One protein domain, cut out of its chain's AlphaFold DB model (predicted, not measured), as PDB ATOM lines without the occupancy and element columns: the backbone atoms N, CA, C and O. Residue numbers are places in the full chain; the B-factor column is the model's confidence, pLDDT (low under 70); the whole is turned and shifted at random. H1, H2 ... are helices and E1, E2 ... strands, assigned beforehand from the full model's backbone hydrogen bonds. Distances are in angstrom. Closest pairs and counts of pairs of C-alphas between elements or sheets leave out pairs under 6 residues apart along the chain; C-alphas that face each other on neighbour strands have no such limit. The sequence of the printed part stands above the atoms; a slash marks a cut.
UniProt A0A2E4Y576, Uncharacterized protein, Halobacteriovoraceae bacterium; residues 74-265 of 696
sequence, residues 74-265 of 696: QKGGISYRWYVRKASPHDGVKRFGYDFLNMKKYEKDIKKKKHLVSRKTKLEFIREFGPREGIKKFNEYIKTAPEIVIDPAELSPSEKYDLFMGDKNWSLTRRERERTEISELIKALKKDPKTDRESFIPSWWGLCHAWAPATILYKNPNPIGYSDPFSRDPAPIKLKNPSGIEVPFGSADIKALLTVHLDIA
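What this domain is: This is residues 74 to 265 of the 696 residues of an uncharacterized protein of Halobacteriovoraceae bacterium (UniProt A0A2E4Y576). A helical body is built round H5, with H6 folded back beside it, H9 making a corner with it near the first residues of both, and the strand hairpin E1 and E2 packed on it; H8 crosses H9, and H1 and H7 meet on another side. H3 and H4 form a V at the far end of the longest axis, apart from the other named elements, while residues 228 to 233 stick out. The printed part has 192 residues with nine named helices and two named strands, in the order H1 to H8, E1, E2, H9; the class is mostly helix, and the one sheet, E1 - E2, is antiparallel. It is compact, with a radius of gyration of the C-alphas of 18.9 A, and spans 57 by 43 by 32 A.

How they stand to each other: H1, residues 92 to 95, touches H7, residues 183 to 191; their closest C-alphas, Val 93 and Lys 190, are 6.7 A apart. H2, residues 103 to 111, is close to but not clearly touching H5, residues 157 to 165, with the C-alphas of Met 103 and Leu 163 closest at 7.7 A. H3, residues 119 to 129, touches residues 132 to 138 alone of H4, residues 131 to 144, at a steep tilt of 60 degrees, opposite ways; the closest C-alphas, Ile 126 and Gly 134, are 4.2 A apart. H5 and H6, residues 171 to 180, form a helical hairpin at a shallow tilt of 22 degrees, opposite ways, with the C-alphas of Ser 158 and Thr 173 closest at 4.9 A. H6 is close to but not clearly touching H7, about perpendicular at 80 degrees, with the C-alphas of Arg 177 and Ser 183 closest at 7.2 A. E1, residues 237 to 240, and E2, residues 246 to 249, form a hairpin, with N 239 and O 247 at 3.0 A and N 247 and O 239 at 2.8 A, within hydrogen-bond range. The closest C-alphas of H5 and E2, Phe 164 and Val 247, are 6.2 A apart. H9, residues 251 to 264, touches H5 with its residues 252 to 257 alone, about perpendicular at 86 degrees; the closest C-alphas, Pro 157 and Asp 253, are 4.6 A apart. H8, residues 208 to 217, touches H9 at a steep tilt of 69 degrees, only just short of about perpendicular, opposite ways, with the C-alphas of Trp 211 and Thr 259 closest at 4.8 A. Every O i to N i+4 pair is within hydrogen-bond range in H2, H3, H4, H5, H6, H7 and H9, against 4 of 6 in H8; H1 is too short for such a pair.

Where its parts are: H1 begins at C-alpha 92 (183.242, 222.022, 219.530). H3 is 15.3 A long, H4 20.3 A and H9 19.9 A; H9 ends at C-alpha 264 (171.996, 244.274, 219.767).

The domain as a whole: The farthest C-alphas, Gly 130 and Ala 265, are 59.1 A apart. The printed part has no cut; the links H4 to H5, H7 to H8 and H8 to E1 are long. Mean pLDDT of the printed part is 83.9, with residues 112 to 121, 142 to 149 and 223 to 235 under 70.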
ATOM      1  N   GLN A  74     184.659 232.314 221.097       94.12
ATOM      2  CA  GLN A  74     185.320 231.064 220.695       94.12
ATOM      3  C   GLN A  74     184.394 229.822 220.754       94.12
ATOM      4  O   GLN A  74     184.718 228.759 220.223       94.12
ATOM      5  N   LYS A  75     183.204 229.933 221.369       94.12
ATOM      6  CA  LYS A  75     182.143 228.904 221.357       94.12
ATOM      7  C   LYS A  75     181.000 229.227 220.384       94.12
ATOM      8  O   LYS A  75     180.002 228.506 220.354       94.12
ATOM      9  N   GLY A  76     181.116 230.299 219.600       95.44
ATOM     10  CA  GLY A  76     180.058 230.800 218.722       95.44
ATOM     11  C   GLY A  76     178.945 231.542 219.469       95.44
ATOM     12  O   GLY A  76     177.811 231.591 218.979       95.44
ATOM     13  N   GLY A  77     179.229 232.072 220.665       97.25
ATOM     14  CA  GLY A  77     178.288 232.860 221.458       97.25
ATOM     15  C   GLY A  77     176.978 232.120 221.734       97.25
ATOM     16  O   GLY A  77     176.976 230.939 222.088       97.25
ATOM     17  N   ILE A  78     175.830 232.769 221.524       97.75
ATOM     18  CA  ILE A  78     174.516 232.132 221.759       97.75
ATOM     19  C   ILE A  78     174.106 231.108 220.681       97.75
ATOM     20  O   ILE A  78     172.983 230.586 220.708       97.75
ATOM     21  N   SER A  79     174.972 230.827 219.700       97.44
ATOM     22  CA  SER A  79     174.830 229.677 218.796       97.44
ATOM     23  C   SER A  79     175.420 228.390 219.381       97.44
ATOM     24  O   SER A  79     175.244 227.314 218.819       97.44
ATOM     25  N   TYR A  80     176.026 228.456 220.567       96.88
ATOM     26  CA  TYR A  80     176.492 227.285 221.297       96.88
ATOM     27  C   TYR A  80     175.331 226.395 221.778       96.88
ATOM     28  O   TYR A  80     174.473 226.802 222.571       96.88
ATOM     29  N   ARG A  81     175.314 225.132 221.340       95.38
ATOM     30  CA  ARG A  81     174.412 224.089 221.850       95.38
ATOM     31  C   ARG A  81     174.931 223.572 223.192       95.38
ATOM     32  O   ARG A  81     175.712 222.621 223.270       95.38
ATOM     33  N   TRP A  82     174.494 224.211 224.272       93.62
ATOM     34  CA  TRP A  82     174.940 223.888 225.629       93.62
ATOM     35  C   TRP A  82     174.386 222.548 226.158       93.62
ATOM     36  O   TRP A  82     175.050 221.895 226.961       93.62
ATOM     37  N   TYR A  83     173.242 222.072 225.651       90.31
ATOM     38  CA  TYR A  83     172.578 220.835 226.101       90.31
ATOM     39  C   TYR A  83     172.630 219.685 225.077       90.31
ATOM     40  O   TYR A  83     171.625 219.048 224.786       90.31
ATOM     41  N   VAL A  84     173.784 219.388 224.482       82.44
ATOM     42  CA  VAL A  84     173.890 218.209 223.600       82.44
ATOM     43  C   VAL A  84     174.137 216.953 224.444       82.44
ATOM     44  O   VAL A  84     175.203 216.812 225.042       82.44
ATOM     45  N   ARG A  85     173.175 216.016 224.485       74.00
ATOM     46  CA  ARG A  85     173.203 214.844 225.393       74.00
ATOM     47  C   ARG A  85     174.358 213.867 225.138       74.00
ATOM     48  O   ARG A  85     174.774 213.163 226.048       74.00
ATOM     49  N   LYS A  86     174.858 213.799 223.899       70.00
ATOM     50  CA  LYS A  86     175.937 212.887 223.462       70.00
ATOM     51  C   LYS A  86     177.222 213.627 223.059       70.00
ATOM     52  O   LYS A  86     177.946 213.186 222.161       70.00
ATOM     53  N   ALA A  87     177.483 214.779 223.675       71.31
ATOM     54  CA  ALA A  87     178.676 215.574 223.408       71.31
ATOM     55  C   ALA A  87     179.363 215.997 224.708       71.31
ATOM     56  O   ALA A  87     178.734 216.584 225.591       71.31
ATOM     57  N   SER A  88     180.676 215.770 224.786       74.38
ATOM     58  CA  SER A  88     181.520 216.380 225.820       74.38
ATOM     59  C   SER A  88     181.404 217.913 225.753       74.38
ATOM     60  O   SER A  88     181.200 218.445 224.655       74.38
ATOM     61  N   PRO A  89     181.532 218.656 226.869       70.88
ATOM     62  CA  PRO A  89     181.625 220.121 226.856       70.88
ATOM     63  C   PRO A  89     182.673 220.669 225.872       70.88
ATOM     64  O   PRO A  89     182.488 221.750 225.311       70.88
ATOM     65  N   HIS A  90     183.725 219.885 225.609       75.56
ATOM     66  CA  HIS A  90     184.826 220.232 224.712       75.56
ATOM     67  C   HIS A  90     184.584 219.851 223.243       75.56
ATOM     68  O   HIS A  90     185.385 220.227 222.392       75.56
ATOM     69  N   ASP A  91     183.488 219.161 222.908       80.06
ATOM     70  CA  ASP A  91     183.157 218.763 221.532       80.06
ATOM     71  C   ASP A  91     182.629 219.967 220.730       80.06
ATOM     72  O   ASP A  91     181.421 220.189 220.583       80.06
ATOM     73  N   GLY A  92     183.561 220.794 220.250       79.06
ATOM     74  CA  GLY A  92     183.242 222.022 219.530       79.06
ATOM     75  C   GLY A  92     182.509 221.777 218.213       79.06
ATOM     76  O   GLY A  92     181.592 222.521 217.858       79.06
ATOM     77  N   VAL A  93     182.817 220.664 217.541       79.81
ATOM     78  CA  VAL A  93     182.177 220.280 216.277       79.81
ATOM     79  C   VAL A  93     180.678 220.044 216.473       79.81
ATOM     80  O   VAL A  93     179.875 220.600 215.725       79.81
ATOM     81  N   LYS A  94     180.262 219.301 217.508       83.44
ATOM     82  CA  LYS A  94     178.824 219.083 217.760       83.44
ATOM     83  C   LYS A  94     178.116 220.299 218.350       83.44
ATOM     84  O   LYS A  94     176.917 220.474 218.122       83.44
ATOM     85  N   ARG A  95     178.824 221.116 219.133       90.06
ATOM     86  CA  ARG A  95     178.203 222.197 219.911       90.06
ATOM     87  C   ARG A  95     178.095 223.518 219.167       90.06
ATOM     88  O   ARG A  95     177.126 224.233 219.388       90.06
ATOM     89  N   PHE A  96     179.024 223.822 218.269       90.69
ATOM     90  CA  PHE A  96     178.988 225.044 217.460       90.69
ATOM     91  C   PHE A  96     179.423 224.835 216.002       90.69
ATOM     92  O   PHE A  96     179.025 225.624 215.151       90.69
ATOM     93  N   GLY A  97     180.117 223.739 215.677       86.50
ATOM     94  CA  GLY A  97     180.512 223.355 214.311       86.50
ATOM     95  C   GLY A  97     179.436 222.675 213.455       86.50
ATOM     96  O   GLY A  97     179.750 222.137 212.390       86.50
ATOM     97  N   TYR A  98     178.179 222.691 213.904       88.12
ATOM     98  CA  TYR A  98     177.046 222.052 213.234       88.12
ATOM     99  C   TYR A  98     176.557 222.831 212.000       88.12
ATOM    100  O   TYR A  98     176.622 224.066 211.948       88.12
ATOM    101  N   ASP A  99     175.973 222.120 211.036       86.25
ATOM    102  CA  ASP A  99     175.381 222.726 209.840       86.25
ATOM    103  C   ASP A  99     173.942 223.212 210.083       86.25
ATOM    104  O   ASP A  99     173.217 222.710 210.949       86.25
ATOM    105  N   PHE A 100     173.504 224.205 209.304       87.62
ATOM    106  CA  PHE A 100     172.143 224.733 209.406       87.62
ATOM    107  C   PHE A 100     171.110 223.706 208.939       87.62
ATOM    108  O   PHE A 100     171.137 223.238 207.801       87.62
ATOM    109  N   LEU A 101     170.117 223.444 209.785       86.19
ATOM    110  CA  LEU A 101     169.038 222.522 209.454       86.19
ATOM    111  C   LEU A 101     168.124 223.101 208.366       86.19
ATOM    112  O   LEU A 101     167.751 224.279 208.381       86.19
ATOM    113  N   ASN A 102     167.673 222.262 207.432       87.06
ATOM    114  CA  ASN A 102     166.610 222.665 206.517       87.06
ATOM    115  C   ASN A 102     165.287 222.747 207.291       87.06
ATOM    116  O   ASN A 102     164.660 221.725 207.552       87.06
ATOM    117  N   MET A 103     164.837 223.964 207.610       87.12
ATOM    118  CA  MET A 103     163.660 224.198 208.459       87.12
ATOM    119  C   MET A 103     162.413 223.435 207.985       87.12
ATOM    120  O   MET A 103     161.697 222.864 208.794       87.12
ATOM    121  N   LYS A 104     162.145 223.367 206.671       85.25
ATOM    122  CA  LYS A 104     160.960 222.646 206.168       85.25
ATOM    123  C   LYS A 104     161.063 221.137 206.397       85.25
ATOM    124  O   LYS A 104     160.060 220.524 206.756       85.25
ATOM    125  N   LYS A 105     162.238 220.553 206.129       83.75
ATOM    126  CA  LYS A 105     162.520 219.130 206.373       83.75
ATOM    127  C   LYS A 105     162.429 218.852 207.876       83.75
ATOM    128  O   LYS A 105     161.598 218.059 208.289       83.75
ATOM    129  N   TYR A 106     163.139 219.631 208.686       84.19
ATOM    130  CA  TYR A 106     163.173 219.500 210.140       84.19
ATOM    131  C   TYR A 106     161.787 219.605 210.795       84.19
ATOM    132  O   TYR A 106     161.395 218.731 211.562       84.19
ATOM    133  N   GLU A 107     160.980 220.612 210.436       85.81
ATOM    134  CA  GLU A 107     159.614 220.739 210.960       85.81
ATOM    135  C   GLU A 107     158.718 219.555 210.557       85.81
ATOM    136  O   GLU A 107     157.862 219.125 211.334       85.81
ATOM    137  N   LYS A 108     158.881 219.038 209.332       83.06
ATOM    138  CA  LYS A 108     158.155 217.856 208.847       83.06
ATOM    139  C   LYS A 108     158.569 216.613 209.633       83.06
ATOM    140  O   LYS A 108     157.692 215.839 210.012       83.06
ATOM    141  N   ASP A 109     159.859 216.446 209.887       78.00
ATOM    142  CA  ASP A 109     160.413 215.270 210.550       78.00
ATOM    143  C   ASP A 109     160.032 215.246 212.042       78.00
ATOM    144  O   ASP A 109     159.517 214.229 212.512       78.00
ATOM    145  N   ILE A 110     160.101 216.392 212.743       79.25
ATOM    146  CA  ILE A 110     159.587 216.538 214.122       79.25
ATOM    147  C   ILE A 110     158.103 216.168 214.197       79.25
ATOM    148  O   ILE A 110     157.688 215.382 215.050       79.25
ATOM    149  N   LYS A 111     157.272 216.734 213.311       78.75
ATOM    150  CA  LYS A 111     155.816 216.509 213.336       78.75
ATOM    151  C   LYS A 111     155.434 215.065 213.074       78.75
ATOM    152  O   LYS A 111     154.459 214.581 213.641       78.75
ATOM    153  N   LYS A 112     156.180 214.390 212.202       69.75
ATOM    154  CA  LYS A 112     155.943 212.985 211.878       69.75
ATOM    155  C   LYS A 112     156.299 212.048 213.029       69.75
ATOM    156  O   LYS A 112     155.991 210.867 212.907       69.75
ATOM    157  N   LYS A 113     156.942 212.539 214.103       58.34
ATOM    158  CA  LYS A 113     157.488 211.719 215.199       58.34
ATOM    159  C   LYS A 113     158.280 210.509 214.675       58.34
ATOM    160  O   LYS A 113     158.360 209.485 215.350       58.34
ATOM    161  N   LYS A 114     158.832 210.596 213.455       46.91
ATOM    162  CA  LYS A 114     159.562 209.489 212.841       46.91
ATOM    163  C   LYS A 114     160.929 209.437 213.512       46.91
ATOM    164  O   LYS A 114     161.837 210.161 213.136       46.91
ATOM    165  N   HIS A 115     160.994 208.571 214.518       45.81
ATOM    166  CA  HIS A 115     162.189 208.036 215.161       45.81
ATOM    167  C   HIS A 115     162.914 208.989 216.125       45.81
ATOM    168  O   HIS A 115     164.042 209.411 215.900       45.81
ATOM    169  N   LEU A 116     162.321 209.184 217.308       46.31
ATOM    170  CA  LEU A 116     163.139 208.980 218.503       46.31
ATOM    171  C   LEU A 116     163.307 207.470 218.620       46.31
ATOM    172  O   LEU A 116     162.331 206.759 218.855       46.31
ATOM    173  N   VAL A 117     164.526 206.983 218.433       53.22
ATOM    174  CA  VAL A 117     164.904 205.650 218.887       53.22
ATOM    175  C   VAL A 117     164.731 205.657 220.411       53.22
ATOM    176  O   VAL A 117     165.599 206.094 221.162       53.22
ATOM    177  N   SER A 118     163.532 205.312 220.865       51.66
ATOM    178  CA  SER A 118     163.119 205.480 222.253       51.66
ATOM    179  C   SER A 118     163.497 204.248 223.074       51.66
ATOM    180  O   SER A 118     163.711 203.164 222.526       51.66
ATOM    181  N   ARG A 119     163.515 204.371 224.410       56.06
ATOM    182  CA  ARG A 119     163.602 203.196 225.300       56.06
ATOM    183  C   ARG A 119     162.505 202.178 224.968       56.06
ATOM    184  O   ARG A 119     162.760 200.984 225.027       56.06
ATOM    185  N   LYS A 120     161.328 202.655 224.548       63.31
ATOM    186  CA  LYS A 120     160.215 201.822 224.085       63.31
ATOM    187  C   LYS A 120     160.581 201.027 222.826       63.31
ATOM    188  O   LYS A 120     160.383 199.827 222.820       63.31
ATOM    189  N   THR A 121     161.224 201.649 221.840       67.12
ATOM    190  CA  THR A 121     161.704 200.971 220.621       67.12
ATOM    191  C   THR A 121     162.770 199.922 220.939       67.12
ATOM    192  O   THR A 121     162.724 198.818 220.416       67.12
ATOM    193  N   LYS A 122     163.696 200.209 221.867       74.06
ATOM    194  CA  LYS A 122     164.659 199.199 222.344       74.06
ATOM    195  C   LYS A 122     163.955 198.012 223.008       74.06
ATOM    196  O   LYS A 122     164.332 196.869 222.782       74.06
ATOM    197  N   LEU A 123     162.944 198.289 223.834       75.88
ATOM    198  CA  LEU A 123     162.149 197.266 224.518       75.88
ATOM    199  C   LEU A 123     161.280 196.455 223.548       75.88
ATOM    200  O   LEU A 123     161.083 195.274 223.793       75.88
ATOM    201  N   GLU A 124     160.795 197.055 222.461       81.12
ATOM    202  CA  GLU A 124     160.072 196.364 221.384       81.12
ATOM    203  C   GLU A 124     160.991 195.363 220.671       81.12
ATOM    204  O   GLU A 124     160.649 194.189 220.604       81.12
ATOM    205  N   PHE A 125     162.209 195.765 220.291       83.88
ATOM    206  CA  PHE A 125     163.199 194.841 219.722       83.88
ATOM    207  C   PHE A 125     163.612 193.734 220.706       83.88
ATOM    208  O   PHE A 125     163.775 192.586 220.308       83.88
ATOM    209  N   ILE A 126     163.775 194.051 221.998       89.62
ATOM    210  CA  ILE A 126     164.066 193.044 223.034       89.62
ATOM    211  C   ILE A 126     162.891 192.076 223.219       89.62
ATOM    212  O   ILE A 126     163.118 190.892 223.447       89.62
ATOM    213  N   ARG A 127     161.646 192.558 223.133       91.88
ATOM    214  CA  ARG A 127     160.450 191.707 223.208       91.88
ATOM    215  C   ARG A 127     160.312 190.801 221.990       91.88
ATOM    216  O   ARG A 127     159.905 189.662 222.151       91.88
ATOM    217  N   GLU A 128     160.641 191.306 220.808       92.38
ATOM    218  CA  GLU A 128     160.474 190.588 219.543       92.38
ATOM    219  C   GLU A 128     161.597 189.575 219.284       92.38
ATOM    220  O   GLU A 128     161.336 188.464 218.837       92.38
ATOM    221  N   PHE A 129     162.847 189.927 219.602       92.81
ATOM    222  CA  PHE A 129     164.024 189.112 219.273       92.81
ATOM    223  C   PHE A 129     164.766 188.573 220.507       92.81
ATOM    224  O   PHE A 129     165.798 187.922 220.376       92.81
ATOM    225  N   GLY A 130     164.284 188.844 221.719       88.06
ATOM    226  CA  GLY A 130     164.958 188.483 222.968       88.06
ATOM    227  C   GLY A 130     166.080 189.460 223.375       88.06
ATOM    228  O   GLY A 130     166.475 190.334 222.601       88.06
ATOM    229  N   PRO A 131     166.633 189.353 224.601       88.12
ATOM    230  CA  PRO A 131     167.516 190.379 225.167       88.12
ATOM    231  C   PRO A 131     168.810 190.615 224.384       88.12
ATOM    232  O   PRO A 131     169.152 191.763 224.108       88.12
ATOM    233  N   ARG A 132     169.538 189.553 224.014       88.38
ATOM    234  CA  ARG A 132     170.825 189.675 223.304       88.38
ATOM    235  C   ARG A 132     170.632 190.060 221.836       88.38
ATOM    236  O   ARG A 132     171.190 191.062 221.392       88.38
ATOM    237  N   GLU A 133     169.811 189.305 221.111       89.44
ATOM    238  CA  GLU A 133     169.604 189.511 219.673       89.44
ATOM    239  C   GLU A 133     168.780 190.779 219.390       89.44
ATOM    240  O   GLU A 133     169.102 191.536 218.477       89.44
ATOM    241  N   GLY A 134     167.809 191.113 220.244       90.25
ATOM    242  CA  GLY A 134     167.076 192.375 220.181       90.25
ATOM    243  C   GLY A 134     167.960 193.600 220.391       90.25
ATOM    244  O   GLY A 134     167.817 194.578 219.663       90.25
ATOM    245  N   ILE A 135     168.931 193.555 221.314       81.75
ATOM    246  CA  ILE A 135     169.919 194.640 221.464       81.75
ATOM    247  C   ILE A 135     170.802 194.755 220.215       81.75
ATOM    248  O   ILE A 135     171.050 195.871 219.754       81.75
ATOM    249  N   LYS A 136     171.259 193.632 219.650       90.12
ATOM    250  CA  LYS A 136     172.098 193.609 218.442       90.12
ATOM    251  C   LYS A 136     171.364 194.195 217.231       90.12
ATOM    252  O   LYS A 136     171.851 195.158 216.638       90.12
ATOM    253  N   LYS A 137     170.157 193.706 216.935       82.50
ATOM    254  CA  LYS A 137     169.318 194.193 215.827       82.50
ATOM    255  C   LYS A 137     168.875 195.638 216.012       82.50
ATOM    256  O   LYS A 137     168.844 196.402 215.054       82.50
ATOM    257  N   PHE A 138     168.599 196.055 217.245       79.38
ATOM    258  CA  PHE A 138     168.339 197.457 217.556       79.38
ATOM    259  C   PHE A 138     169.557 198.345 217.260       79.38
ATOM    260  O   PHE A 138     169.406 199.431 216.704       79.38
ATOM    261  N   ASN A 139     170.771 197.891 217.581       74.75
ATOM    262  CA  ASN A 139     171.997 198.628 217.271       74.75
ATOM    263  C   ASN A 139     172.263 198.707 215.756       74.75
ATOM    264  O   ASN A 139     172.748 199.733 215.284       74.75
ATOM    265  N   GLU A 140     171.930 197.672 214.985       81.56
ATOM    266  CA  GLU A 140     171.982 197.694 213.514       81.56
ATOM    267  C   GLU A 140     170.914 198.618 212.912       81.56
ATOM    268  O   GLU A 140     171.217 199.425 212.033       81.56
ATOM    269  N   TYR A 141     169.695 198.588 213.452       71.62
ATOM    270  CA  TYR A 141     168.611 199.500 213.091       71.62
ATOM    271  C   TYR A 141     168.978 200.966 213.355       71.62
ATOM    272  O   TYR A 141     168.710 201.828 212.524       71.62
ATOM    273  N   ILE A 142     169.651 201.274 214.471       64.44
ATOM    274  CA  ILE A 142     170.148 202.633 214.746       64.44
ATOM    275  C   ILE A 142     171.134 203.106 213.674       64.44
ATOM    276  O   ILE A 142     171.123 204.290 213.338       64.44
ATOM    277  N   LYS A 143     171.987 202.218 213.146       61.47
ATOM    278  CA  LYS A 143     172.986 202.578 212.125       61.47
ATOM    279  C   LYS A 143     172.345 202.974 210.793       61.47
ATOM    280  O   LYS A 143     172.937 203.752 210.055       61.47
ATOM    281  N   THR A 144     171.158 202.447 210.492       57.47
ATOM    282  CA  THR A 144     170.436 202.672 209.226       57.47
ATOM    283  C   THR A 144     169.204 203.568 209.379       57.47
ATOM    284  O   THR A 144     168.593 203.957 208.381       57.47
ATOM    285  N   ALA A 145     168.839 203.932 210.612       55.81
ATOM    286  CA  ALA A 145     167.725 204.823 210.890       55.81
ATOM    287  C   ALA A 145     167.967 206.206 210.256       55.81
ATOM    288  O   ALA A 145     169.076 206.744 210.344       55.81
ATOM    289  N   PRO A 146     166.941 206.815 209.627       49.00
ATOM    290  CA  PRO A 146     167.083 208.124 209.012       49.00
ATOM    291  C   PRO A 146     167.516 209.146 210.065       49.00
ATOM    292  O   PRO A 146     166.877 209.263 211.108       49.00
ATOM    293  N   GLU A 147     168.622 209.825 209.750       48.75
ATOM    294  CA  GLU A 147     169.217 211.009 210.378       48.75
ATOM    295  C   GLU A 147     168.472 211.494 211.633       48.75
ATOM    296  O   GLU A 147     167.376 212.053 211.539       48.75
ATOM    297  N   ILE A 148     169.074 211.262 212.807       55.62
ATOM    298  CA  ILE A 148     168.545 211.642 214.125       55.62
ATOM    299  C   ILE A 148     167.980 213.063 214.048       55.62
ATOM    300  O   ILE A 148     168.724 214.035 213.906       55.62
ATOM    301  N   VAL A 149     166.655 213.189 214.152       65.50
ATOM    302  CA  VAL A 149     166.012 214.494 214.296       65.50
ATOM    303  C   VAL A 149     166.521 215.076 215.607       65.50
ATOM    304  O   VAL A 149     166.193 214.568 216.678       65.50
ATOM    305  N   ILE A 150     167.353 216.113 215.519       75.62
ATOM    306  CA  ILE A 150     167.873 216.807 216.699       75.62
ATOM    307  C   ILE A 150     166.675 217.274 217.528       75.62
ATOM    308  O   ILE A 150     165.807 217.981 217.018       75.62
ATOM    309  N   ASP A 151     166.609 216.856 218.787       84.06
ATOM    310  CA  ASP A 151     165.568 217.285 219.720       84.06
ATOM    311  C   ASP A 151     165.631 218.822 219.858       84.06
ATOM    312  O   ASP A 151     166.722 219.354 220.080       84.06
ATOM    313  N   PRO A 152     164.509 219.566 219.741       90.12
ATOM    314  CA  PRO A 152     164.484 221.007 219.991       90.12
ATOM    315  C   PRO A 152     165.136 221.441 221.315       90.12
ATOM    316  O   PRO A 152     165.576 222.584 221.425       90.12
ATOM    317  N   ALA A 153     165.219 220.557 222.316       89.25
ATOM    318  CA  ALA A 153     165.945 220.803 223.561       89.25
ATOM    319  C   ALA A 153     167.468 220.948 223.381       89.25
ATOM    320  O   ALA A 153     168.090 221.701 224.132       89.25
ATOM    321  N   GLU A 154     168.049 220.266 222.393       90.12
ATOM    322  CA  GLU A 154     169.493 220.234 222.108       90.12
ATOM    323  C   GLU A 154     169.943 221.365 221.168       90.12
ATOM    324  O   GLU A 154     171.139 221.561 220.961       90.12
ATOM    325  N   LEU A 155     168.998 222.127 220.608       94.44
ATOM    326  CA  LEU A 155     169.288 223.332 219.833       94.44
ATOM    327  C   LEU A 155     169.861 224.447 220.723       94.44
ATOM    328  O   LEU A 155     169.543 224.547 221.914       94.44
ATOM    329  N   SER A 156     170.684 225.314 220.135       97.25
ATOM    330  CA  SER A 156     171.249 226.474 220.828       97.25
ATOM    331  C   SER A 156     170.175 227.526 221.132       97.25
ATOM    332  O   SER A 156     169.091 227.494 220.535       97.25
ATOM    333  N   PRO A 157     170.431 228.491 222.038       98.19
ATOM    334  CA  PRO A 157     169.470 229.553 222.330       98.19
ATOM    335  C   PRO A 157     169.001 230.317 221.079       98.19
ATOM    336  O   PRO A 157     167.804 230.584 220.925       98.19
ATOM    337  N   SER A 158     169.923 230.625 220.159       97.94
ATOM    338  CA  SER A 158     169.593 231.285 218.886       97.94
ATOM    339  C   SER A 158     168.795 230.387 217.935       97.94
ATOM    340  O   SER A 158     167.797 230.840 217.372       97.94
ATOM    341  N   GLU A 159     169.141 229.101 217.822       97.75
ATOM    342  CA  GLU A 159     168.381 228.148 217.006       97.75
ATOM    343  C   GLU A 159     166.960 227.936 217.544       97.75
ATOM    344  O   GLU A 159     165.990 227.957 216.782       97.75
ATOM    345  N   LYS A 160     166.802 227.781 218.864       97.56
ATOM    346  CA  LYS A 160     165.485 227.687 219.514       97.56
ATOM    347  C   LYS A 160     164.641 228.914 219.202       97.56
ATOM    348  O   LYS A 160     163.459 228.791 218.874       97.56
ATOM    349  N   TYR A 161     165.239 230.100 219.264       97.75
ATOM    350  CA  TYR A 161     164.553 231.339 218.928       97.75
ATOM    351  C   TYR A 161     164.104 231.382 217.458       97.75
ATOM    352  O   TYR A 161     162.935 231.671 217.179       97.75
ATOM    353  N   ASP A 162     164.990 231.044 216.519       97.19
ATOM    354  CA  ASP A 162     164.681 231.018 215.086       97.19
ATOM    355  C   ASP A 162     163.593 229.978 214.756       97.19
ATOM    356  O   ASP A 162     162.630 230.276 214.035       97.19
ATOM    357  N   LEU A 163     163.668 228.784 215.356       95.94
ATOM    358  CA  LEU A 163     162.647 227.737 215.254       95.94
ATOM    359  C   LEU A 163     161.297 228.204 215.814       95.94
ATOM    360  O   LEU A 163     160.253 227.997 215.183       95.94
ATOM    361  N   PHE A 164     161.299 228.862 216.976       96.62
ATOM    362  CA  PHE A 164     160.093 229.423 217.587       96.62
ATOM    363  C   PHE A 164     159.448 230.494 216.700       96.62
ATOM    364  O   PHE A 164     158.221 230.554 216.570       96.62
ATOM    365  N   MET A 165     160.263 231.307 216.030       95.31
ATOM    366  CA  MET A 165     159.796 232.306 215.070       95.31
ATOM    367  C   MET A 165     159.328 231.700 213.737       95.31
ATOM    368  O   MET A 165     158.630 232.373 212.966       95.31
ATOM    369  N   GLY A 166     159.668 230.437 213.461       92.56
ATOM    370  CA  GLY A 166     159.491 229.820 212.146       92.56
ATOM    371  C   GLY A 166     160.334 230.524 211.080       92.56
ATOM    372  O   GLY A 166     159.888 230.695 209.934       92.56
ATOM    373  N   ASP A 167     161.511 231.013 211.475       93.19
ATOM    374  CA  ASP A 167     162.439 231.694 210.592       93.19
ATOM    375  C   ASP A 167     163.299 230.691 209.822       93.19
ATOM    376  O   ASP A 167     164.266 230.120 210.312       93.19
ATOM    377  N   LYS A 168     162.948 230.506 208.552       91.06
ATOM    378  CA  LYS A 168     163.632 229.575 207.648       91.06
ATOM    379  C   LYS A 168     165.064 229.996 207.338       91.06
ATOM    380  O   LYS A 168     165.827 229.181 206.829       91.06
ATOM    381  N   ASN A 169     165.392 231.258 207.603       93.38
ATOM    382  CA  ASN A 169     166.702 231.808 207.354       93.38
ATOM    383  C   ASN A 169     167.598 231.749 208.583       93.38
ATOM    384  O   ASN A 169     168.718 232.211 208.433       93.38
ATOM    385  N   TRP A 170     167.196 231.179 209.724       94.38
ATOM    386  CA  TRP A 170     168.052 231.113 210.918       94.38
ATOM    387  C   TRP A 170     168.734 232.460 211.214       94.38
ATOM    388  O   TRP A 170     169.955 232.516 211.371       94.38
ATOM    389  N   SER A 171     167.988 233.569 211.114       95.12
ATOM    390  CA  SER A 171     168.595 234.897 211.039       95.12
ATOM    391  C   SER A 171     169.313 235.287 212.324       95.12
ATOM    392  O   SER A 171     170.353 235.933 212.226       95.12
ATOM    393  N   LEU A 172     168.822 234.891 213.506       95.62
ATOM    394  CA  LEU A 172     169.546 235.157 214.751       95.62
ATOM    395  C   LEU A 172     170.793 234.275 214.860       95.62
ATOM    396  O   LEU A 172     171.859 234.775 215.202       95.62
ATOM    397  N   THR A 173     170.680 232.992 214.513       96.81
ATOM    398  CA  THR A 173     171.808 232.048 214.554       96.81
ATOM    399  C   THR A 173     172.923 232.456 213.586       96.81
ATOM    400  O   THR A 173     174.098 232.399 213.938       96.81
ATOM    401  N   ARG A 174     172.577 232.891 212.364       95.75
ATOM    402  CA  ARG A 174     173.551 233.394 211.381       95.75
ATOM    403  C   ARG A 174     174.225 234.666 211.848       95.75
ATOM    404  O   ARG A 174     175.446 234.703 211.846       95.75
ATOM    405  N   ARG A 175     173.440 235.646 212.300       95.00
ATOM    406  CA  ARG A 175     173.981 236.886 212.857       95.00
ATOM    407  C   ARG A 175     174.986 236.593 213.965       95.00
ATOM    408  O   ARG A 175     176.030 237.224 214.002       95.00
ATOM    409  N   GLU A 176     174.664 235.668 214.865       95.81
ATOM    410  CA  GLU A 176     175.559 235.348 215.974       95.81
ATOM    411  C   GLU A 176     176.855 234.700 215.484       95.81
ATOM    412  O   GLU A 176     177.935 235.119 215.882       95.81
ATOM    413  N   ARG A 177     176.773 233.743 214.554       95.25
ATOM    414  CA  ARG A 177     177.970 233.139 213.951       95.25
ATOM    415  C   ARG A 177     178.825 234.151 213.192       95.25
ATOM    416  O   ARG A 177     180.042 234.091 213.308       95.25
ATOM    417  N   GLU A 178     178.196 235.074 212.465       94.69
ATOM    418  CA  GLU A 178     178.863 236.184 211.774       94.69
ATOM    419  C   GLU A 178     179.550 237.120 212.775       94.69
ATOM    420  O   GLU A 178     180.733 237.386 212.618       94.69
ATOM    421  N   ARG A 179     178.856 237.541 213.844       94.00
ATOM    422  CA  ARG A 179     179.420 238.374 214.924       94.00
ATOM    423  C   ARG A 179     180.646 237.725 215.564       94.00
ATOM    424  O   ARG A 179     181.581 238.422 215.925       94.00
ATOM    425  N   THR A 180     180.600 236.410 215.761       95.19
ATOM    426  CA  THR A 180     181.687 235.680 216.430       95.19
ATOM    427  C   THR A 180     182.820 235.241 215.515       95.19
ATOM    428  O   THR A 180     183.798 234.700 216.011       95.19
ATOM    429  N   GLU A 181     182.651 235.372 214.197       94.00
ATOM    430  CA  GLU A 181     183.608 234.898 213.187       94.00
ATOM    431  C   GLU A 181     184.038 233.424 213.362       94.00
ATOM    432  O   GLU A 181     185.045 232.966 212.829       94.00
ATOM    433  N   ILE A 182     183.207 232.622 214.040       93.88
ATOM    434  CA  ILE A 182     183.515 231.249 214.475       93.88
ATOM    435  C   ILE A 182     183.771 230.272 213.310       93.88
ATOM    436  O   ILE A 182     184.232 229.149 213.505       93.88
ATOM    437  N   SER A 183     183.462 230.688 212.082       91.19
ATOM    438  CA  SER A 183     183.590 229.921 210.842       91.19
ATOM    439  C   SER A 183     184.990 229.346 210.627       91.19
ATOM    440  O   SER A 183     185.110 228.168 210.286       91.19
ATOM    441  N   GLU A 184     186.038 230.152 210.821       90.81
ATOM    442  CA  GLU A 184     187.419 229.716 210.575       90.81
ATOM    443  C   GLU A 184     187.872 228.704 211.628       90.81
ATOM    444  O   GLU A 184     188.386 227.641 211.278       90.81
ATOM    445  N   LEU A 185     187.541 228.948 212.900       92.81
ATOM    446  CA  LEU A 185     187.799 227.988 213.971       92.81
ATOM    447  C   LEU A 185     187.055 226.660 213.738       92.81
ATOM    448  O   LEU A 185     187.608 225.585 213.959       92.81
ATOM    449  N   ILE A 186     185.815 226.696 213.239       91.56
ATOM    450  CA  ILE A 186     185.067 225.477 212.890       91.56
ATOM    451  C   ILE A 186     185.774 224.692 211.781       91.56
ATOM    452  O   ILE A 186     185.843 223.463 211.865       91.56
ATOM    453  N   LYS A 187     186.281 225.363 210.737       92.44
ATOM    454  CA  LYS A 187     187.032 224.695 209.660       92.44
ATOM    455  C   LYS A 187     188.288 224.022 210.210       92.44
ATOM    456  O   LYS A 187     188.533 222.865 209.875       92.44
ATOM    457  N   ALA A 188     189.027 224.712 211.077       91.38
ATOM    458  CA  ALA A 188     190.225 224.174 211.709       91.38
ATOM    459  C   ALA A 188     189.903 222.958 212.599       91.38
ATOM    460  O   ALA A 188     190.463 221.887 212.386       91.38
ATOM    461  N   LEU A 189     188.895 223.053 213.476       88.69
ATOM    462  CA  LEU A 189     188.465 221.947 214.347       88.69
ATOM    463  C   LEU A 189     187.936 220.723 213.586       88.69
ATOM    464  O   LEU A 189     188.044 219.600 214.075       88.69
ATOM    465  N   LYS A 190     187.342 220.917 212.400       88.44
ATOM    466  CA  LYS A 190     186.933 219.805 211.526       88.44
ATOM    467  C   LYS A 190     188.136 219.093 210.899       88.44
ATOM    468  O   LYS A 190     188.024 217.907 210.604       88.44
ATOM    469  N   LYS A 191     189.250 219.801 210.683       91.44
ATOM    470  CA  LYS A 191     190.505 219.237 210.167       91.44
ATOM    471  C   LYS A 191     191.303 218.548 211.277       91.44
ATOM    472  O   LYS A 191     191.770 217.435 211.072       91.44
ATOM    473  N   ASP A 192     191.421 219.194 212.434       88.62
ATOM    474  CA  ASP A 192     192.082 218.657 213.620       88.62
ATOM    475  C   ASP A 192     191.296 219.020 214.897       88.62
ATOM    476  O   ASP A 192     191.291 220.186 215.311       88.62
ATOM    477  N   PRO A 193     190.663 218.042 215.576       83.31
ATOM    478  CA  PRO A 193     189.956 218.271 216.834       83.31
ATOM    479  C   PRO A 193     190.822 218.838 217.970       83.31
ATOM    480  O   PRO A 193     190.259 219.352 218.939       83.31
ATOM    481  N   LYS A 194     192.157 218.734 217.874       85.94
ATOM    482  CA  LYS A 194     193.121 219.266 218.849       85.94
ATOM    483  C   LYS A 194     193.577 220.697 218.553       85.94
ATOM    484  O   LYS A 194     194.400 221.205 219.304       85.94
ATOM    485  N   THR A 195     193.050 221.335 217.501       88.31
ATOM    486  CA  THR A 195     193.357 222.734 217.154       88.31
ATOM    487  C   THR A 195     193.319 223.621 218.400       88.31
ATOM    488  O   THR A 195     192.286 223.683 219.080       88.31
ATOM    489  N   ASP A 196     194.425 224.321 218.665       88.69
ATOM    490  CA  ASP A 196     194.481 225.329 219.717       88.69
ATOM    491  C   ASP A 196     193.555 226.488 219.359       88.69
ATOM    492  O   ASP A 196     193.713 227.155 218.337       88.69
ATOM    493  N   ARG A 197     192.558 226.707 220.205       89.44
ATOM    494  CA  ARG A 197     191.506 227.678 219.941       89.44
ATOM    495  C   ARG A 197     191.942 229.099 220.285       89.44
ATOM    496  O   ARG A 197     191.425 230.023 219.657       89.44
ATOM    497  N   GLU A 198     192.869 229.267 221.232       89.25
ATOM    498  CA  GLU A 198     193.368 230.587 221.644       89.25
ATOM    499  C   GLU A 198     194.076 231.288 220.485       89.25
ATOM    500  O   GLU A 198     193.893 232.485 220.292       89.25
ATOM    501  N   SER A 199     194.769 230.523 219.632       88.06
ATOM    502  CA  SER A 199     195.394 231.038 218.406       88.06
ATOM    503  C   SER A 199     194.419 231.627 217.369       88.06
ATOM    504  O   SER A 199     194.851 232.340 216.466       88.06
ATOM    505  N   PHE A 200     193.112 231.343 217.475       90.50
ATOM    506  CA  PHE A 200     192.085 231.866 216.562       90.50
ATOM    507  C   PHE A 200     191.259 232.976 217.199       90.50
ATOM    508  O   PHE A 200     191.034 234.016 216.587       90.50
ATOM    509  N   ILE A 201     190.716 232.708 218.387       92.31
ATOM    510  CA  ILE A 201     189.807 233.610 219.089       92.31
ATOM    511  C   ILE A 201     190.164 233.522 220.574       92.31
ATOM    512  O   ILE A 201     189.986 232.438 221.138       92.31
ATOM    513  N   PRO A 202     190.596 234.621 221.217       91.44
ATOM    514  CA  PRO A 202     190.879 234.629 222.649       91.44
ATOM    515  C   PRO A 202     189.674 234.161 223.474       91.44
ATOM    516  O   PRO A 202     188.531 234.555 223.216       91.44
ATOM    517  N   SER A 203     189.912 233.320 224.478       90.88
ATOM    518  CA  SER A 203     188.854 232.748 225.328       90.88
ATOM    519  C   SER A 203     188.043 233.791 226.096       90.88
ATOM    520  O   SER A 203     186.845 233.579 226.313       90.88
ATOM    521  N   TRP A 204     188.650 234.914 226.480       90.00
ATOM    522  CA  TRP A 204     187.981 235.991 227.215       90.00
ATOM    523  C   TRP A 204     186.982 236.780 226.355       90.00
ATOM    524  O   TRP A 204     186.069 237.420 226.879       90.00
ATOM    525  N   TRP A 205     187.070 236.695 225.019       94.06
ATOM    526  CA  TRP A 205     186.116 237.368 224.138       94.06
ATOM    527  C   TRP A 205     184.716 236.787 224.314       94.06
ATOM    528  O   TRP A 205     184.490 235.584 224.161       94.06
ATOM    529  N   GLY A 206     183.734 237.656 224.540       94.94
ATOM    530  CA  GLY A 206     182.336 237.260 224.644       94.94
ATOM    531  C   GLY A 206     181.403 238.452 224.792       94.94
ATOM    532  O   GLY A 206     181.606 239.502 224.190       94.94
ATOM    533  N   LEU A 207     180.335 238.261 225.557       96.19
ATOM    534  CA  LEU A 207     179.263 239.227 225.779       96.19
ATOM    535  C   LEU A 207     179.184 239.661 227.250       96.19
ATOM    536  O   LEU A 207     178.085 239.947 227.730       96.19
ATOM    537  N   CYS A 208     180.303 239.705 227.983       95.38
ATOM    538  CA  CYS A 208     180.317 240.114 229.395       95.38
ATOM    539  C   CYS A 208     179.708 241.521 229.576       95.38
ATOM    540  O   CYS A 208     178.866 241.717 230.452       95.38
ATOM    541  N   HIS A 209     179.998 242.454 228.658       93.12
ATOM    542  CA  HIS A 209     179.436 243.814 228.628       93.12
ATOM    543  C   HIS A 209     177.909 243.839 228.507       93.12
ATOM    544  O   HIS A 209     177.260 244.785 228.937       93.12
ATOM    545  N   ALA A 210     177.298 242.817 227.913       94.94
ATOM    546  CA  ALA A 210     175.849 242.727 227.780       94.94
ATOM    547  C   ALA A 210     175.223 241.818 228.845       94.94
ATOM    548  O   ALA A 210     174.078 242.027 229.246       94.94
ATOM    549  N   TRP A 211     175.961 240.816 229.316       96.19
ATOM    550  CA  TRP A 211     175.519 239.883 230.340       96.19
ATOM    551  C   TRP A 211     175.465 240.564 231.708       96.19
ATOM    552  O   TRP A 211     174.402 240.534 232.327       96.19
ATOM    553  N   ALA A 212     176.529 241.255 232.126       95.56
ATOM    554  CA  ALA A 212     176.613 241.934 233.419       95.56
ATOM    555  C   ALA A 212     175.415 242.864 233.697       95.56
ATOM    556  O   ALA A 212     174.710 242.637 234.681       95.56
ATOM    557  N   PRO A 213     175.044 243.825 232.826       94.50
ATOM    558  CA  PRO A 213     173.847 244.629 233.066       94.50
ATOM    559  C   PRO A 213     172.550 243.809 232.968       94.50
ATOM    560  O   PRO A 213     171.573 244.126 233.647       94.50
ATOM    561  N   ALA A 214     172.491 242.738 232.164       94.75
ATOM    562  CA  ALA A 214     171.290 241.903 232.094       94.75
ATOM    563  C   ALA A 214     170.980 241.234 233.443       94.75
ATOM    564  O   ALA A 214     169.803 241.130 233.808       94.75
ATOM    565  N   THR A 215     172.023 240.841 234.182       93.19
ATOM    566  CA  THR A 215     171.908 240.212 235.506       93.19
ATOM    567  C   THR A 215     171.213 241.093 236.544       93.19
ATOM    568  O   THR A 215     170.495 240.574 237.400       93.19
ATOM    569  N   ILE A 216     171.379 242.415 236.426       92.62
ATOM    570  CA  ILE A 216     170.832 243.430 237.335       92.62
ATOM    571  C   ILE A 216     169.456 243.914 236.843       92.62
ATOM    572  O   ILE A 216     168.513 244.068 237.617       92.62
ATOM    573  N   LEU A 217     169.307 244.149 235.533       92.50
ATOM    574  CA  LEU A 217     168.135 244.832 234.961       92.50
ATOM    575  C   LEU A 217     166.905 243.928 234.768       92.50
ATOM    576  O   LEU A 217     165.770 244.417 234.624       92.50
ATOM    577  N   TYR A 218     167.096 242.609 234.705       92.25
ATOM    578  CA  TYR A 218     166.026 241.641 234.458       92.25
ATOM    579  C   TYR A 218     165.883 240.672 235.628       92.25
ATOM    580  O   TYR A 218     166.861 240.246 236.225       92.25
ATOM    581  N   LYS A 219     164.644 240.277 235.929       90.81
ATOM    582  CA  LYS A 219     164.358 239.241 236.926       90.81
ATOM    583  C   LYS A 219     164.918 237.909 236.436       90.81
ATOM    584  O   LYS A 219     164.784 237.579 235.258       90.81
ATOM    585  N   ASN A 220     165.470 237.123 237.356       87.75
ATOM    586  CA  ASN A 220     166.005 235.797 237.053       87.75
ATOM    587  C   ASN A 220     164.918 234.899 236.422       87.75
ATOM    588  O   ASN A 220     163.930 234.590 237.102       87.75
ATOM    589  N   PRO A 221     165.060 234.480 235.150       87.81
ATOM    590  CA  PRO A 221     164.053 233.670 234.484       87.81
ATOM    591  C   PRO A 221     163.949 232.302 235.159       87.81
ATOM    592  O   PRO A 221     164.927 231.551 235.245       87.81
ATOM    593  N   ASN A 222     162.738 231.984 235.615       77.94
ATOM    594  CA  ASN A 222     162.405 230.732 236.273       77.94
ATOM    595  C   ASN A 222     161.424 229.941 235.405       77.94
ATOM    596  O   ASN A 222     160.216 229.985 235.650       77.94
ATOM    597  N   PRO A 223     161.908 229.250 234.360       63.53
ATOM    598  CA  PRO A 223     161.037 228.453 233.527       63.53
ATOM    599  C   PRO A 223     160.558 227.248 234.341       63.53
ATOM    600  O   PRO A 223     161.194 226.206 234.348       63.53
ATOM    601  N   ILE A 224     159.458 227.411 235.069       57.75
ATOM    602  CA  ILE A 224     158.682 226.306 235.619       57.75
ATOM    603  C   ILE A 224     157.521 226.108 234.649       57.75
ATOM    604  O   ILE A 224     156.453 226.704 234.779       57.75
ATOM    605  N   GLY A 225     157.747 225.290 233.620       51.78
ATOM    606  CA  GLY A 225     156.669 224.426 233.147       51.78
ATOM    607  C   GLY A 225     156.360 223.417 234.256       51.78
ATOM    608  O   GLY A 225     157.230 223.153 235.080       51.78
ATOM    609  N   TYR A 226     155.137 222.885 234.316       42.44
ATOM    610  CA  TYR A 226     154.757 221.812 235.248       42.44
ATOM    611  C   TYR A 226     155.908 220.807 235.427       42.44
ATOM    612  O   TYR A 226     156.302 220.147 234.463       42.44
ATOM    613  N   SER A 227     156.481 220.743 236.632       42.81
ATOM    614  CA  SER A 227     157.462 219.729 236.995       42.81
ATOM    615  C   SER A 227     156.784 218.373 236.877       42.81
ATOM    616  O   SER A 227     155.796 218.124 237.565       42.81
ATOM    617  N   ASP A 228     157.291 217.515 235.997       43.78
ATOM    618  CA  ASP A 228     157.034 216.086 236.117       43.78
ATOM    619  C   ASP A 228     157.544 215.663 237.508       43.78
ATOM    620  O   ASP A 228     158.739 215.844 237.767       43.78
ATOM    621  N   PRO A 229     156.680 215.155 238.408       44.25
ATOM    622  CA  PRO A 229     157.081 214.731 239.749       44.25
ATOM    623  C   PRO A 229     158.196 213.674 239.743       44.25
ATOM    624  O   PRO A 229     158.879 213.501 240.748       44.25
ATOM    625  N   PHE A 230     158.404 212.986 238.613       42.97
ATOM    626  CA  PHE A 230     159.409 211.940 238.437       42.97
ATOM    627  C   PHE A 230     160.669 212.404 237.678       42.97
ATOM    628  O   PHE A 230     161.620 211.630 237.540       42.97
ATOM    629  N   SER A 231     160.728 213.658 237.206       43.50
ATOM    630  CA  SER A 231     161.898 214.217 236.512       43.50
ATOM    631  C   SER A 231     162.802 214.995 237.471       43.50
ATOM    632  O   SER A 231     162.388 215.978 238.084       43.50
ATOM    633  N   ARG A 232     164.088 214.619 237.543       49.19
ATOM    634  CA  ARG A 232     165.112 215.379 238.291       49.19
ATOM    635  C   ARG A 232     165.470 216.720 237.626       49.19
ATOM    636  O   ARG A 232     166.001 217.609 238.299       49.19
ATOM    637  N   ASP A 233     165.143 216.896 236.346       47.34
ATOM    638  CA  ASP A 233     165.337 218.137 235.586       47.34
ATOM    639  C   ASP A 233     164.041 218.967 235.592       47.34
ATOM    640  O   ASP A 233     162.963 218.400 235.387       47.34
ATOM    641  N   PRO A 234     164.085 220.296 235.817       55.19
ATOM    642  CA  PRO A 234     162.873 221.098 235.856       55.19
ATOM    643  C   PRO A 234     162.369 221.337 234.437       55.19
ATOM    644  O   PRO A 234     163.139 221.426 233.476       55.19
ATOM    645  N   ALA A 235     161.058 221.474 234.301       64.62
ATOM    646  CA  ALA A 235     160.452 221.584 232.990       64.62
ATOM    647  C   ALA A 235     160.702 222.979 232.379       64.62
ATOM    648  O   ALA A 235     160.209 223.968 232.922       64.62
ATOM    649  N   PRO A 236     161.396 223.086 231.226       84.50
ATOM    650  CA  PRO A 236     161.493 224.346 230.492       84.50
ATOM    651  C   PRO A 236     160.109 224.897 230.146       84.50
ATOM    652  O   PRO A 236     159.143 224.136 230.012       84.50
ATOM    653  N   ILE A 237     160.011 226.203 229.877       89.12
ATOM    654  CA  ILE A 237     158.785 226.710 229.258       89.12
ATOM    655  C   ILE A 237     158.704 226.166 227.833       89.12
ATOM    656  O   ILE A 237     159.644 226.283 227.047       89.12
ATOM    657  N   LYS A 238     157.571 225.556 227.490       89.81
ATOM    658  CA  LYS A 238     157.319 225.026 226.149       89.81
ATOM    659  C   LYS A 238     156.407 225.980 225.404       89.81
ATOM    660  O   LYS A 238     155.264 226.206 225.796       89.81
ATOM    661  N   LEU A 239     156.910 226.548 224.313       91.88
ATOM    662  CA  LEU A 239     156.152 227.472 223.477       91.88
ATOM    663  C   LEU A 239     155.940 226.878 222.090       91.88
ATOM    664  O   LEU A 239     156.878 226.424 221.443       91.88
ATOM    665  N   LYS A 240     154.697 226.921 221.605       93.00
ATOM    666  CA  LYS A 240     154.371 226.457 220.254       93.00
ATOM    667  C   LYS A 240     154.756 227.501 219.213       93.00
ATOM    668  O   LYS A 240     154.315 228.653 219.285       93.00
ATOM    669  N   ASN A 241     155.544 227.081 218.231       92.94
ATOM    670  CA  ASN A 241     155.833 227.874 217.043       92.94
ATOM    671  C   ASN A 241     154.595 227.932 216.102       92.94
ATOM    672  O   ASN A 241     153.607 227.224 216.331       92.94
ATOM    673  N   PRO A 242     154.596 228.744 215.023       90.75
ATOM    674  CA  PRO A 242     153.466 228.842 214.088       90.75
ATOM    675  C   PRO A 242     153.082 227.533 213.387       90.75
ATOM    676  O   PRO A 242     151.957 227.402 212.908       90.75
ATOM    677  N   SER A 243     154.016 226.590 213.304       86.56
ATOM    678  CA  SER A 243     153.810 225.262 212.740       86.56
ATOM    679  C   SER A 243     153.234 224.278 213.768       86.56
ATOM    680  O   SER A 243     152.876 223.171 213.375       86.56
ATOM    681  N   GLY A 244     153.102 224.655 215.042       88.06
ATOM    682  CA  GLY A 244     152.588 223.809 216.121       88.06
ATOM    683  C   GLY A 244     153.648 222.958 216.827       88.06
ATOM    684  O   GLY A 244     153.285 222.143 217.670       88.06
ATOM    685  N   ILE A 245     154.931 223.140 216.508       88.75
ATOM    686  CA  ILE A 245     156.045 222.454 217.174       88.75
ATOM    687  C   ILE A 245     156.294 223.111 218.527       88.75
ATOM    688  O   ILE A 245     156.350 224.339 218.615       88.75
ATOM    689  N   GLU A 246     156.437 222.297 219.569       90.62
ATOM    690  CA  GLU A 246     156.817 222.760 220.901       90.62
ATOM    691  C   GLU A 246     158.322 223.013 220.957       90.62
ATOM    692  O   GLU A 246     159.123 222.121 220.689       90.62
ATOM    693  N   VAL A 247     158.694 224.242 221.307       93.81
ATOM    694  CA  VAL A 247     160.080 224.662 221.491       93.81
ATOM    695  C   VAL A 247     160.313 224.901 222.986       93.81
ATOM    696  O   VAL A 247     159.657 225.784 223.554       93.81
ATOM    697  N   PRO A 248     161.182 224.114 223.642       92.81
ATOM    698  CA  PRO A 248     161.531 224.309 225.042       92.81
ATOM    699  C   PRO A 248     162.575 225.426 225.203       92.81
ATOM    700  O   PRO A 248     163.584 225.432 224.503       92.81
ATOM    701  N   PHE A 249     162.362 226.328 226.163       94.81
ATOM    702  CA  PHE A 249     163.350 227.319 226.601       94.81
ATOM    703  C   PHE A 249     163.673 227.130 228.091       94.81
ATOM    704  O   PHE A 249     162.784 227.233 228.943       94.81
ATOM    705  N   GLY A 250     164.942 226.846 228.391       92.38
ATOM    706  CA  GLY A 250     165.499 226.792 229.745       92.38
ATOM    707  C   GLY A 250     165.990 228.153 230.243       92.38
ATOM    708  O   GLY A 250     165.979 229.136 229.502       92.38
ATOM    709  N   SER A 251     166.446 228.219 231.500       91.69
ATOM    710  CA  SER A 251     166.900 229.481 232.106       91.69
ATOM    711  C   SER A 251     168.088 230.059 231.330       91.69
ATOM    712  O   SER A 251     168.055 231.231 230.956       91.69
ATOM    713  N   ALA A 252     169.074 229.224 230.978       93.75
ATOM    714  CA  ALA A 252     170.211 229.637 230.155       93.75
ATOM    715  C   ALA A 252     169.800 230.161 228.772       93.75
ATOM    716  O   ALA A 252     170.320 231.191 228.354       93.75
ATOM    717  N   ASP A 253     168.837 229.527 228.089       96.81
ATOM    718  CA  ASP A 253     168.376 229.999 226.774       96.81
ATOM    719  C   ASP A 253     167.799 231.420 226.859       96.81
ATOM    720  O   ASP A 253     168.065 232.271 226.015       96.81
ATOM    721  N   ILE A 254     167.013 231.697 227.900       95.94
ATOM    722  CA  ILE A 254     166.358 232.997 228.080       95.94
ATOM    723  C   ILE A 254     167.374 234.061 228.492       95.94
ATOM    724  O   ILE A 254     167.315 235.177 227.973       95.94
ATOM    725  N   LYS A 255     168.323 233.715 229.369       95.88
ATOM    726  CA  LYS A 255     169.447 234.586 229.745       95.88
ATOM    727  C   LYS A 255     170.291 234.953 228.524       95.88
ATOM    728  O   LYS A 255     170.537 236.133 228.318       95.88
ATOM    729  N   ALA A 256     170.605 233.989 227.654       97.62
ATOM    730  CA  ALA A 256     171.306 234.226 226.388       97.62
ATOM    731  C   ALA A 256     170.594 235.269 225.516       97.62
ATOM    732  O   ALA A 256     171.205 236.204 225.000       97.62
ATOM    733  N   LEU A 257     169.273 235.127 225.369       97.56
ATOM    734  CA  LEU A 257     168.478 236.046 224.560       97.56
ATOM    735  C   LEU A 257     168.365 237.441 225.196       97.56
ATOM    736  O   LEU A 257     168.281 238.420 224.458       97.56
ATOM    737  N   LEU A 258     168.359 237.551 226.530       96.31
ATOM    738  CA  LEU A 258     168.428 238.837 227.240       96.31
ATOM    739  C   LEU A 258     169.787 239.517 227.048       96.31
ATOM    740  O   LEU A 258     169.816 240.703 226.725       96.31
ATOM    741  N   THR A 259     170.883 238.766 227.175       95.94
ATOM    742  CA  THR A 259     172.246 239.241 226.909       95.94
ATOM    743  C   THR A 259     172.344 239.790 225.488       95.94
ATOM    744  O   THR A 259     172.627 240.966 225.286       95.94
ATOM    745  N   VAL A 260     171.973 238.992 224.484       95.00
ATOM    746  CA  VAL A 260     172.011 239.440 223.085       95.00
ATOM    747  C   VAL A 260     171.010 240.565 222.816       95.00
ATOM    748  O   VAL A 260     171.251 241.432 221.986       95.00
ATOM    749  N   HIS A 261     169.892 240.648 223.536       93.75
ATOM    750  CA  HIS A 261     169.023 241.819 223.436       93.75
ATOM    751  C   HIS A 261     169.733 243.115 223.841       93.75
ATOM    752  O   HIS A 261     169.513 244.126 223.163       93.75
ATOM    753  N   LEU A 262     170.535 243.094 224.906       92.94
ATOM    754  CA  LEU A 262     171.303 244.251 225.357       92.94
ATOM    755  C   LEU A 262     172.481 244.573 224.434       92.94
ATOM    756  O   LEU A 262     172.738 245.757 224.229       92.94
ATOM    757  N   ASP A 263     173.124 243.555 223.862       92.31
ATOM    758  CA  ASP A 263     174.204 243.696 222.874       92.31
ATOM    759  C   ASP A 263     173.704 244.312 221.553       92.31
ATOM    760  O   ASP A 263     174.272 245.257 221.021       92.31
ATOM    761  N   ILE A 264     172.570 243.822 221.042       88.56
ATOM    762  CA  ILE A 264     171.996 244.274 219.767       88.56
ATOM    763  C   ILE A 264     171.359 245.661 219.872       88.56
ATOM    764  O   ILE A 264     171.171 246.342 218.858       88.56
ATOM    765  N   ALA A 265     170.874 246.027 221.053       81.00
ATOM    766  CA  ALA A 265     170.175 247.282 221.210       81.00
ATOM    767  C   ALA A 265     171.136 248.446 221.002       81.00
ATOM    768  O   ALA A 265     172.111 248.564 221.733       81.00
TER     769      ALA A 265